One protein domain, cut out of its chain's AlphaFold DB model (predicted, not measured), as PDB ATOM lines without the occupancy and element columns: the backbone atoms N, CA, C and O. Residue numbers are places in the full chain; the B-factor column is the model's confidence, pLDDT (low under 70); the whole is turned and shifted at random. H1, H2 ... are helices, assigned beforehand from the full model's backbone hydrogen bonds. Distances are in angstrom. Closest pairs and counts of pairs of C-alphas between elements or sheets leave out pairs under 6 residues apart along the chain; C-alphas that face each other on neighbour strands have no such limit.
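AT A GLANCE: This is residues 2 to 71 of the 72 residues of an uncharacterized protein of Aeromonas caviae (UniProt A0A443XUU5). Two pairs of helices cross each other: the longest helix, H1, has H4 side by side with it at a small gap, and across one side of this pair lies a second pair, H3 and H5, which run opposite ways. The fifth helix, H2, is short and sits off at one end of the whole, beyond the last residues of H1 and near the first residues of H3. The printed part has 70 residues with five named helices, in the order H1, H2, H3, H4, H5 along the chain, and no named strand; the class is all helix. It is compact, with a radius of gyration of the C-alphas of 11.4 A, and the C-alphas span 31 by 26 by 18 A along their three main axes.

IN THESE COORDINATES: Begin with the longest helix: find C-alpha 2 at (6.098, -43.019, -26.382), where H1, residues 2 to 18, begins, and follow it over 25.0 A to C-alpha 18 at (-4.483, -26.728, -42.145). Look next at residues 50 to 58 for H4, which is 12.4 A long from first to last C-alpha. H3 takes residues 32 to 41 and covers 14.2 A, and H5 takes residues 61 to 70 and covers 14.3 A, ending at C-alpha 70 at (-0.184, -46.577, -34.164). The shortest stretch, H2, is residues 21 to 26, 8.5 A from first to last C-alpha.

HOW THE PARTS SIT: Start at H1 and look along it toward H4: the two are close but not clearly touching, with the closest C-alphas, those of Ala 4 and Leu 58, 6.8 A apart, and they run opposite ways at a shallow tilt of 10 degrees. With its residues 4 to 8 alone H1 touches H5, about perpendicular at 82 degrees; the closest C-alphas are those of Leu 5 and Ala 67, 5.4 A apart. With residues 12 to 16 alone H1 touches H3, where the closest C-alphas, of Ser 16 and Val 32, are 6.5 A apart; the tilt of 68 degrees is steep, only just short of about perpendicular, and they run opposite ways. H3 is the hub, touching four other helices. It touches H5 at a shallow tilt of 24 degrees, opposite ways, and the closest C-alphas, of Ile 37 and Leu 65, are 6.7 A apart. It touches H4 about perpendicular, at 76 degrees, with the closest C-alphas, of Ile 40 and Val 51, 6.5 A apart. H4 and H5 touch only at the corner, by their link; the closest C-alphas, of Ile 55 and Ala 64, are 5.5 A apart, and the lines are about perpendicular at 87 degrees. Turn last to H2: it only just touches H3, with 3 pairs of C-alphas within 8 A, the closest being those of Val 24 and Val 32 at 6.3 A. H1 and H2 meet only through their link, and H2 is apart from H4 and from H5. In H1, H2, H3, H4 and H5 every backbone O i to N i+4 pair is within hydrogen-bond range.

THE WHOLE: The two C-alphas farthest apart are those of Gly 2 and Ala 26, at 33.1 A, while the first and last printed C-alphas, of Gly 2 and Ala 71, are 11.0 A apart. The printed part has no cut. The links from H1 to H2, from H2 to H3 and from H4 to H5 are tight, the link of 8 residues from H3 to H4 is short, and no link is long. The mean pLDDT of the printed part is 81.1; look for values under 70 at residue 2 and at residues 43 to 49, which lie between H3 and H4.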
ATOM      1  N   GLY A   2       6.861 -44.263 -26.653       61.44
ATOM      2  CA  GLY A   2       6.098 -43.019 -26.382       61.44
ATOM      3  C   GLY A   2       6.385 -41.840 -27.331       61.44
ATOM      4  O   GLY A   2       5.492 -41.387 -28.027       61.44
ATOM      5  N   LYS A   3       7.653 -41.426 -27.473       77.38
ATOM      6  CA  LYS A   3       8.007 -40.210 -28.238       77.38
ATOM      7  C   LYS A   3       7.628 -40.218 -29.727       77.38
ATOM      8  O   LYS A   3       7.376 -39.160 -30.282       77.38
ATOM      9  N   ALA A   4       7.651 -41.376 -30.388       77.12
ATOM     10  CA  ALA A   4       7.336 -41.460 -31.820       77.12
ATOM     11  C   ALA A   4       5.829 -41.311 -32.071       77.12
ATOM     12  O   ALA A   4       5.424 -40.634 -33.011       77.12
ATOM     13  N   LEU A   5       5.015 -41.896 -31.188       79.12
ATOM     14  CA  LEU A   5       3.564 -41.766 -31.212       79.12
ATOM     15  C   LEU A   5       3.130 -40.329 -30.896       79.12
ATOM     16  O   LEU A   5       2.265 -39.795 -31.582       79.12
ATOM     17  N   ASP A   6       3.774 -39.688 -29.915       82.44
ATOM     18  CA  ASP A   6       3.517 -38.282 -29.577       82.44
ATOM     19  C   ASP A   6       3.774 -37.371 -30.789       82.44
ATOM     20  O   ASP A   6       2.918 -36.572 -31.158       82.44
ATOM     21  N   VAL A   7       4.905 -37.562 -31.480       82.50
ATOM     22  CA  VAL A   7       5.248 -36.800 -32.692       82.50
ATOM     23  C   VAL A   7       4.253 -37.049 -33.831       82.50
ATOM     24  O   VAL A   7       3.894 -36.106 -34.531       82.50
ATOM     25  N   ALA A   8       3.792 -38.286 -34.034       81.25
ATOM     26  CA  ALA A   8       2.798 -38.586 -35.067       81.25
ATOM     27  C   ALA A   8       1.443 -37.928 -34.779       81.25
ATOM     28  O   ALA A   8       0.853 -37.337 -35.681       81.25
ATOM     29  N   ASN A   9       0.984 -37.966 -33.527       83.88
ATOM     30  CA  ASN A   9      -0.261 -37.317 -33.121       83.88
ATOM     31  C   ASN A   9      -0.174 -35.786 -33.231       83.88
ATOM     32  O   ASN A   9      -1.119 -35.163 -33.707       83.88
ATOM     33  N   GLU A  10       0.951 -35.180 -32.831       84.81
ATOM     34  CA  GLU A  10       1.190 -33.737 -32.990       84.81
ATOM     35  C   GLU A  10       1.103 -33.322 -34.463       84.81
ATOM     36  O   GLU A  10       0.376 -32.392 -34.806       84.81
ATOM     37  N   VAL A  11       1.794 -34.045 -35.347       83.38
ATOM     38  CA  VAL A  11       1.821 -33.723 -36.779       83.38
ATOM     39  C   VAL A  11       0.454 -33.933 -37.427       83.38
ATOM     40  O   VAL A  11       0.020 -33.079 -38.196       83.38
ATOM     41  N   LEU A  12      -0.251 -35.023 -37.109       84.88
ATOM     42  CA  LEU A  12      -1.608 -35.247 -37.616       84.88
ATOM     43  C   LEU A  12      -2.554 -34.130 -37.169       84.88
ATOM     44  O   LEU A  12      -3.282 -33.592 -37.999       84.88
ATOM     45  N   ALA A  13      -2.494 -33.726 -35.897       85.25
ATOM     46  CA  ALA A  13      -3.301 -32.624 -35.387       85.25
ATOM     47  C   ALA A  13      -2.988 -31.306 -36.110       85.25
ATOM     48  O   ALA A  13      -3.909 -30.632 -36.565       85.25
ATOM     49  N   GLU A  14      -1.709 -30.952 -36.273       85.12
ATOM     50  CA  GLU A  14      -1.301 -29.741 -36.992       85.12
ATOM     51  C   GLU A  14      -1.802 -29.745 -38.443       85.12
ATOM     52  O   GLU A  14      -2.419 -28.777 -38.890       85.12
ATOM     53  N   VAL A  15      -1.612 -30.845 -39.175       81.88
ATOM     54  CA  VAL A  15      -2.043 -30.949 -40.576       81.88
ATOM     55  C   VAL A  15      -3.569 -30.901 -40.691       81.88
ATOM     56  O   VAL A  15      -4.084 -30.221 -41.579       81.88
ATOM     57  N   SER A  16      -4.300 -31.527 -39.767       84.31
ATOM     58  CA  SER A  16      -5.764 -31.451 -39.697       84.31
ATOM     59  C   SER A  16      -6.297 -30.046 -39.397       84.31
ATOM     60  O   SER A  16      -7.440 -29.753 -39.733       84.31
ATOM     61  N   THR A  17      -5.501 -29.141 -38.810       84.88
ATOM     62  CA  THR A  17      -5.899 -27.721 -38.702       84.88
ATOM     63  C   THR A  17      -5.710 -26.934 -40.000       84.88
ATOM     64  O   THR A  17      -6.357 -25.905 -40.194       84.88
ATOM     65  N   LEU A  18      -4.825 -27.397 -40.888       82.88
ATOM     66  CA  LEU A  18      -4.483 -26.728 -42.145       82.88
ATOM     67  C   LEU A  18      -5.307 -27.248 -43.327       82.88
ATOM     68  O   LEU A  18      -5.569 -26.501 -44.271       82.88
ATOM     69  N   LEU A  19      -5.702 -28.520 -43.286       83.19
ATOM     70  CA  LEU A  19      -6.468 -29.192 -44.328       83.19
ATOM     71  C   LEU A  19      -7.859 -29.536 -43.809       83.19
ATOM     72  O   LEU A  19      -8.001 -30.299 -42.859       83.19
ATOM     73  N   SER A  20      -8.890 -28.997 -44.461       84.62
ATOM     74  CA  SER A  20     -10.265 -29.385 -44.160       84.62
ATOM     75  C   SER A  20     -10.561 -30.798 -44.666       84.62
ATOM     76  O   SER A  20     -10.061 -31.215 -45.714       84.62
ATOM     77  N   ASP A  21     -11.457 -31.501 -43.974       83.50
ATOM     78  CA  ASP A  21     -11.931 -32.831 -44.384       83.50
ATOM     79  C   ASP A  21     -12.507 -32.842 -45.808       83.50
ATOM     80  O   ASP A  21     -12.405 -33.835 -46.525       83.50
ATOM     81  N   GLU A  22     -13.106 -31.731 -46.242       84.88
ATOM     82  CA  GLU A  22     -13.638 -31.573 -47.597       84.88
ATOM     83  C   GLU A  22     -12.532 -31.601 -48.656       84.88
ATOM     84  O   GLU A  22     -12.696 -32.247 -49.689       84.88
ATOM     85  N   LEU A  23     -11.393 -30.945 -48.398       82.88
ATOM     86  CA  LEU A  23     -10.240 -30.965 -49.300       82.88
ATOM     87  C   LEU A  23      -9.595 -32.349 -49.341       82.88
ATOM     88  O   LEU A  23      -9.272 -32.842 -50.418       82.88
ATOM     89  N   VAL A  24      -9.463 -32.995 -48.183       86.06
ATOM     90  CA  VAL A  24      -8.926 -34.359 -48.067       86.06
ATOM     91  C   VAL A  24      -9.764 -35.339 -48.894       86.06
ATOM     92  O   VAL A  24      -9.224 -36.067 -49.730       86.06
ATOM     93  N   LYS A  25     -11.095 -35.272 -48.761       87.94
ATOM     94  CA  LYS A  25     -12.031 -36.086 -49.552       87.94
ATOM     95  C   LYS A  25     -12.022 -35.732 -51.033       87.94
ATOM     96  O   LYS A  25     -12.098 -36.630 -51.869       87.94
ATOM     97  N   ALA A  26     -11.897 -34.453 -51.386       87.44
ATOM     98  CA  ALA A  26     -11.780 -34.023 -52.782       87.44
ATOM     99  C   ALA A  26     -10.505 -34.564 -53.455       87.44
ATOM    100  O   ALA A  26     -10.507 -34.814 -54.660       87.44
ATOM    101  N   CYS A  27      -9.441 -34.792 -52.681       82.88
ATOM    102  CA  CYS A  27      -8.222 -35.462 -53.130       82.88
ATOM    103  C   CYS A  27      -8.336 -36.998 -53.185       82.88
ATOM    104  O   CYS A  27      -7.383 -37.646 -53.609       82.88
ATOM    105  N   GLY A  28      -9.483 -37.578 -52.813       86.38
ATOM    106  CA  GLY A  28      -9.731 -39.020 -52.858       86.38
ATOM    107  C   GLY A  28      -9.268 -39.787 -51.618       86.38
ATOM    108  O   GLY A  28      -9.165 -41.008 -51.683       86.38
ATOM    109  N   PHE A  29      -8.992 -39.094 -50.510       88.56
ATOM    110  CA  PHE A  29      -8.587 -39.709 -49.246       88.56
ATOM    111  C   PHE A  29      -9.717 -39.657 -48.215       88.56
ATOM    112  O   PHE A  29     -10.455 -38.673 -48.134       88.56
ATOM    113  N   ASP A  30      -9.828 -40.700 -47.392       87.94
ATOM    114  CA  ASP A  30     -10.836 -40.768 -46.328       87.94
ATOM    115  C   ASP A  30     -10.435 -39.941 -45.094       87.94
ATOM    116  O   ASP A  30     -11.301 -39.422 -44.384       87.94
ATOM    117  N   SER A  31      -9.128 -39.766 -44.860       88.88
ATOM    118  CA  SER A  31      -8.576 -38.982 -43.754       88.88
ATOM    119  C   SER A  31      -7.215 -38.348 -44.083       88.88
ATOM    120  O   SER A  31      -6.514 -38.759 -45.011       88.88
ATOM    121  N   VAL A  32      -6.805 -37.349 -43.285       87.31
ATOM    122  CA  VAL A  32      -5.449 -36.760 -43.348       87.31
ATOM    123  C   VAL A  32      -4.380 -37.837 -43.154       87.31
ATOM    124  O   VAL A  32      -3.345 -37.809 -43.817       87.31
ATOM    125  N   LYS A  33      -4.650 -38.812 -42.283       88.50
ATOM    126  CA  LYS A  33      -3.765 -39.946 -42.023       88.50
ATOM    127  C   LYS A  33      -3.543 -40.785 -43.281       88.50
ATOM    128  O   LYS A  33      -2.393 -41.075 -43.603       88.50
ATOM    129  N   ASP A  34      -4.600 -41.106 -44.021       87.81
ATOM    130  CA  ASP A  34      -4.489 -41.879 -45.267       87.81
ATOM    131  C   ASP A  34      -3.695 -41.115 -46.329       87.81
ATOM    132  O   ASP A  34      -2.808 -41.677 -46.970       87.81
ATOM    133  N   MET A  35      -3.938 -39.806 -46.449       86.62
ATOM    134  CA  MET A  35      -3.168 -38.929 -47.333       86.62
ATOM    135  C   MET A  35      -1.679 -38.892 -46.951       86.62
ATOM    136  O   MET A  35      -0.811 -38.907 -47.823       86.62
ATOM    137  N   MET A  36      -1.356 -38.859 -45.652       85.75
ATOM    138  CA  MET A  36       0.031 -38.909 -45.179       85.75
ATOM    139  C   MET A  36       0.699 -40.253 -45.481       85.75
ATOM    140  O   MET A  36       1.845 -40.268 -45.929       85.75
ATOM    141  N   ILE A  37      -0.004 -41.370 -45.278       88.62
ATOM    142  CA  ILE A  37       0.499 -42.710 -45.611       88.62
ATOM    143  C   ILE A  37       0.771 -42.816 -47.115       88.62
ATOM    144  O   ILE A  37       1.846 -43.278 -47.511       88.62
ATOM    145  N   ASP A  38      -0.155 -42.347 -47.953       86.50
ATOM    146  CA  ASP A  38       0.006 -42.339 -49.407       86.50
ATOM    147  C   ASP A  38       1.220 -41.504 -49.831       86.50
ATOM    148  O   ASP A  38       2.078 -41.983 -50.573       86.50
ATOM    149  N   ALA A  39       1.372 -40.299 -49.275       81.81
ATOM    150  CA  ALA A  39       2.485 -39.413 -49.597       81.81
ATOM    151  C   ALA A  39       3.858 -39.996 -49.209       81.81
ATOM    152  O   ALA A  39       4.830 -39.827 -49.952       81.81
ATOM    153  N   ILE A  40       3.942 -40.719 -48.084       84.12
ATOM    154  CA  ILE A  40       5.156 -41.446 -47.672       84.12
ATOM    155  C   ILE A  40       5.441 -42.606 -48.636       84.12
ATOM    156  O   ILE A  40       6.576 -42.783 -49.084       84.12
ATOM    157  N   THR A  41       4.415 -43.390 -48.970       83.75
ATOM    158  CA  THR A  41       4.557 -44.642 -49.730       83.75
ATOM    159  C   THR A  41       4.844 -44.383 -51.209       83.75
ATOM    160  O   THR A  41       5.734 -45.005 -51.794       83.75
ATOM    161  N   ASN A  42       4.156 -43.406 -51.802       78.44
ATOM    162  CA  ASN A  42       4.286 -43.031 -53.210       78.44
ATOM    163  C   ASN A  42       5.393 -41.998 -53.466       78.44
ATOM    164  O   ASN A  42       5.561 -41.555 -54.603       78.44
ATOM    165  N   LYS A  43       6.176 -41.646 -52.432       62.34
ATOM    166  CA  LYS A  43       7.374 -40.795 -52.506       62.34
ATOM    167  C   LYS A  43       7.147 -39.540 -53.342       62.34
ATOM    168  O   LYS A  43       7.883 -39.323 -54.305       62.34
ATOM    169  N   THR A  44       6.145 -38.722 -53.009       62.22
ATOM    170  CA  THR A  44       5.916 -37.462 -53.734       62.22
ATOM    171  C   THR A  44       7.206 -36.628 -53.675       62.22
ATOM    172  O   THR A  44       7.572 -36.141 -52.603       62.22
ATOM    173  N   PRO A  45       7.953 -36.483 -54.788       49.72
ATOM    174  CA  PRO A  45       9.271 -35.880 -54.762       49.72
ATOM    175  C   PRO A  45       9.090 -34.385 -54.967       49.72
ATOM    176  O   PRO A  45       9.347 -33.841 -56.036       49.72
ATOM    177  N   THR A  46       8.580 -33.706 -53.951       47.88
ATOM    178  CA  THR A  46       8.518 -32.248 -53.946       47.88
ATOM    179  C   THR A  46       9.241 -31.764 -52.696       47.88
ATOM    180  O   THR A  46       8.977 -32.205 -51.580       47.88
ATOM    181  N   GLY A  47      10.293 -30.969 -52.918       47.19
ATOM    182  CA  GLY A  47      11.310 -30.642 -51.917       47.19
ATOM    183  C   GLY A  47      10.742 -30.104 -50.606       47.19
ATOM    184  O   GLY A  47       9.711 -29.446 -50.606       47.19
ATOM    185  N   LYS A  48      11.430 -30.382 -49.489       53.62
ATOM    186  CA  LYS A  48      11.032 -29.980 -48.125       53.62
ATOM    187  C   LYS A  48       9.516 -30.109 -47.863       53.62
ATOM    188  O   LYS A  48       8.931 -29.234 -47.230       53.62
ATOM    189  N   SER A  49       8.866 -31.164 -48.365       69.25
ATOM    190  CA  SER A  49       7.481 -31.442 -47.992       69.25
ATOM    191  C   SER A  49       7.430 -31.793 -46.501       69.25
ATOM    192  O   SER A  49       8.372 -32.372 -45.952       69.25
ATOM    193  N   PHE A  50       6.334 -31.438 -45.830       72.25
ATOM    194  CA  PHE A  50       6.103 -31.775 -44.420       72.25
ATOM    195  C   PHE A  50       6.261 -33.284 -44.156       72.25
ATOM    196  O   PHE A  50       6.730 -33.681 -43.094       72.25
ATOM    197  N   VAL A  51       5.964 -34.117 -45.160       78.50
ATOM    198  CA  VAL A  51       6.158 -35.571 -45.147       78.50
ATOM    199  C   VAL A  51       7.634 -35.945 -45.037       78.50
ATOM    200  O   VAL A  51       7.992 -36.772 -44.203       78.50
ATOM    201  N   GLN A  52       8.514 -35.308 -45.816       78.81
ATOM    202  CA  GLN A  52       9.954 -35.552 -45.711       78.81
ATOM    203  C   GLN A  52      10.494 -35.097 -44.352       78.81
ATOM    204  O   GLN A  52      11.267 -35.818 -43.735       78.81
ATOM    205  N   MET A  53      10.040 -33.947 -43.842       79.69
ATOM    206  CA  MET A  53      10.421 -33.480 -42.500       79.69
ATOM    207  C   MET A  53       9.945 -34.438 -41.397       79.69
ATOM    208  O   MET A  53      10.656 -34.648 -40.415       79.69
ATOM    209  N   PHE A  54       8.761 -35.032 -41.559       83.50
ATOM    210  CA  PHE A  54       8.224 -36.045 -40.654       83.50
ATOM    211  C   PHE A  54       9.065 -37.330 -40.667       83.50
ATOM    212  O   PHE A  54       9.462 -37.809 -39.605       83.50
ATOM    213  N   ILE A  55       9.412 -37.833 -41.858       85.06
ATOM    214  CA  ILE A  55      10.315 -38.982 -42.032       85.06
ATOM    215  C   ILE A  55      11.680 -38.693 -41.396       85.06
ATOM    216  O   ILE A  55      12.170 -39.502 -40.611       85.06
ATOM    217  N   ASP A  56      12.273 -37.527 -41.669       85.62
ATOM    218  CA  ASP A  56      13.583 -37.137 -41.136       85.62
ATOM    219  C   ASP A  56      13.569 -37.045 -39.601       85.62
ATOM    220  O   ASP A  56      14.528 -37.443 -38.938       85.62
ATOM    221  N   ARG A  57      12.463 -36.564 -39.014       85.31
ATOM    222  CA  ARG A  57      12.288 -36.464 -37.556       85.31
ATOM    223  C   ARG A  57      12.157 -37.832 -36.881       85.31
ATOM    224  O   ARG A  57      12.534 -37.960 -35.717       85.31
ATOM    225  N   LEU A  58      11.641 -38.838 -37.590       84.56
ATOM    226  CA  LEU A  58      11.501 -40.216 -37.098       84.56
ATOM    227  C   LEU A  58      12.671 -41.129 -37.493       84.56
ATOM    228  O   LEU A  58      12.847 -42.190 -36.896       84.56
ATOM    229  N   GLY A  59      13.513 -40.699 -38.430       83.81
ATOM    230  CA  GLY A  59      14.778 -41.335 -38.789       83.81
ATOM    231  C   GLY A  59      14.689 -42.391 -39.892       83.81
ATOM    232  O   GLY A  59      15.722 -42.732 -40.467       83.81
ATOM    233  N   SER A  60      13.497 -42.892 -40.231       87.12
ATOM    234  CA  SER A  60      13.286 -43.729 -41.418       87.12
ATOM    235  C   SER A  60      11.835 -43.700 -41.901       87.12
ATOM    236  O   SER A  60      10.926 -43.278 -41.182       87.12
ATOM    237  N   ILE A  61      11.620 -44.171 -43.135       87.62
ATOM    238  CA  ILE A  61      10.280 -44.363 -43.702       87.62
ATOM    239  C   ILE A  61       9.500 -45.401 -42.888       87.62
ATOM    240  O   ILE A  61       8.337 -45.158 -42.576       87.62
ATOM    241  N   GLU A  62      10.124 -46.522 -42.503       89.75
ATOM    242  CA  GLU A  62       9.434 -47.545 -41.704       89.75
ATOM    243  C   GLU A  62       8.989 -46.987 -40.349       89.75
ATOM    244  O   GLU A  62       7.836 -47.158 -39.969       89.75
ATOM    245  N   ALA A  63       9.854 -46.234 -39.662       86.81
ATOM    246  CA  ALA A  63       9.513 -45.622 -38.379       86.81
ATOM    247  C   ALA A  63       8.350 -44.619 -38.495       86.81
ATOM    248  O   ALA A  63       7.529 -44.517 -37.584       86.81
ATOM    249  N   ALA A  64       8.264 -43.895 -39.615       86.69
ATOM    250  CA  ALA A  64       7.164 -42.980 -39.907       86.69
ATOM    251  C   ALA A  64       5.837 -43.702 -40.166       86.69
ATOM    252  O   ALA A  64       4.805 -43.296 -39.628       86.69
ATOM    253  N   LEU A  65       5.864 -44.790 -40.936       88.19
ATOM    254  CA  LEU A  65       4.684 -45.612 -41.200       88.19
ATOM    255  C   LEU A  65       4.193 -46.327 -39.936       88.19
ATOM    256  O   LEU A  65       2.997 -46.298 -39.660       88.19
ATOM    257  N   ASP A  66       5.099 -46.890 -39.134       89.38
ATOM    258  CA  ASP A  66       4.762 -47.541 -37.862       89.38
ATOM    259  C   ASP A  66       4.129 -46.551 -36.875       89.38
ATOM    260  O   ASP A  66       3.146 -46.869 -36.199       89.38
ATOM    261  N   ALA A  67       4.662 -45.327 -36.810       86.81
ATOM    262  CA  ALA A  67       4.119 -44.278 -35.955       86.81
ATOM    263  C   ALA A  67       2.721 -43.832 -36.411       86.81
ATOM    264  O   ALA A  67       1.838 -43.675 -35.570       86.81
ATOM    265  N   LEU A  68       2.490 -43.689 -37.722       86.12
ATOM    266  CA  LEU A  68       1.162 -43.384 -38.265       86.12
ATOM    267  C   LEU A  68       0.176 -44.533 -38.042       86.12
ATOM    268  O   LEU A  68      -0.959 -44.284 -37.648       86.12
ATOM    269  N   ALA A  69       0.588 -45.786 -38.239       85.06
ATOM    270  CA  ALA A  69      -0.264 -46.949 -38.001       85.06
ATOM    271  C   ALA A  69      -0.737 -47.027 -36.538       85.06
ATOM    272  O   ALA A  69      -1.883 -47.399 -36.288       85.06
ATOM    273  N   ALA A  70       0.119 -46.625 -35.593       82.44
ATOM    274  CA  ALA A  70      -0.184 -46.577 -34.164       82.44
ATOM    275  C   ALA A  70      -0.914 -45.298 -33.701       82.44
ATOM    276  O   ALA A  70      -1.443 -45.286 -32.590       82.44
ATOM    277  N   ALA A  71      -0.919 -44.233 -34.508       77.69
ATOM    278  CA  ALA A  71      -1.610 -42.976 -34.218       77.69
ATOM    279  C   ALA A  71      -3.127 -43.095 -34.437       77.69
ATOM    280  O   ALA A  71      -3.572 -43.895 -35.264       77.69
TER     281      ALA A  71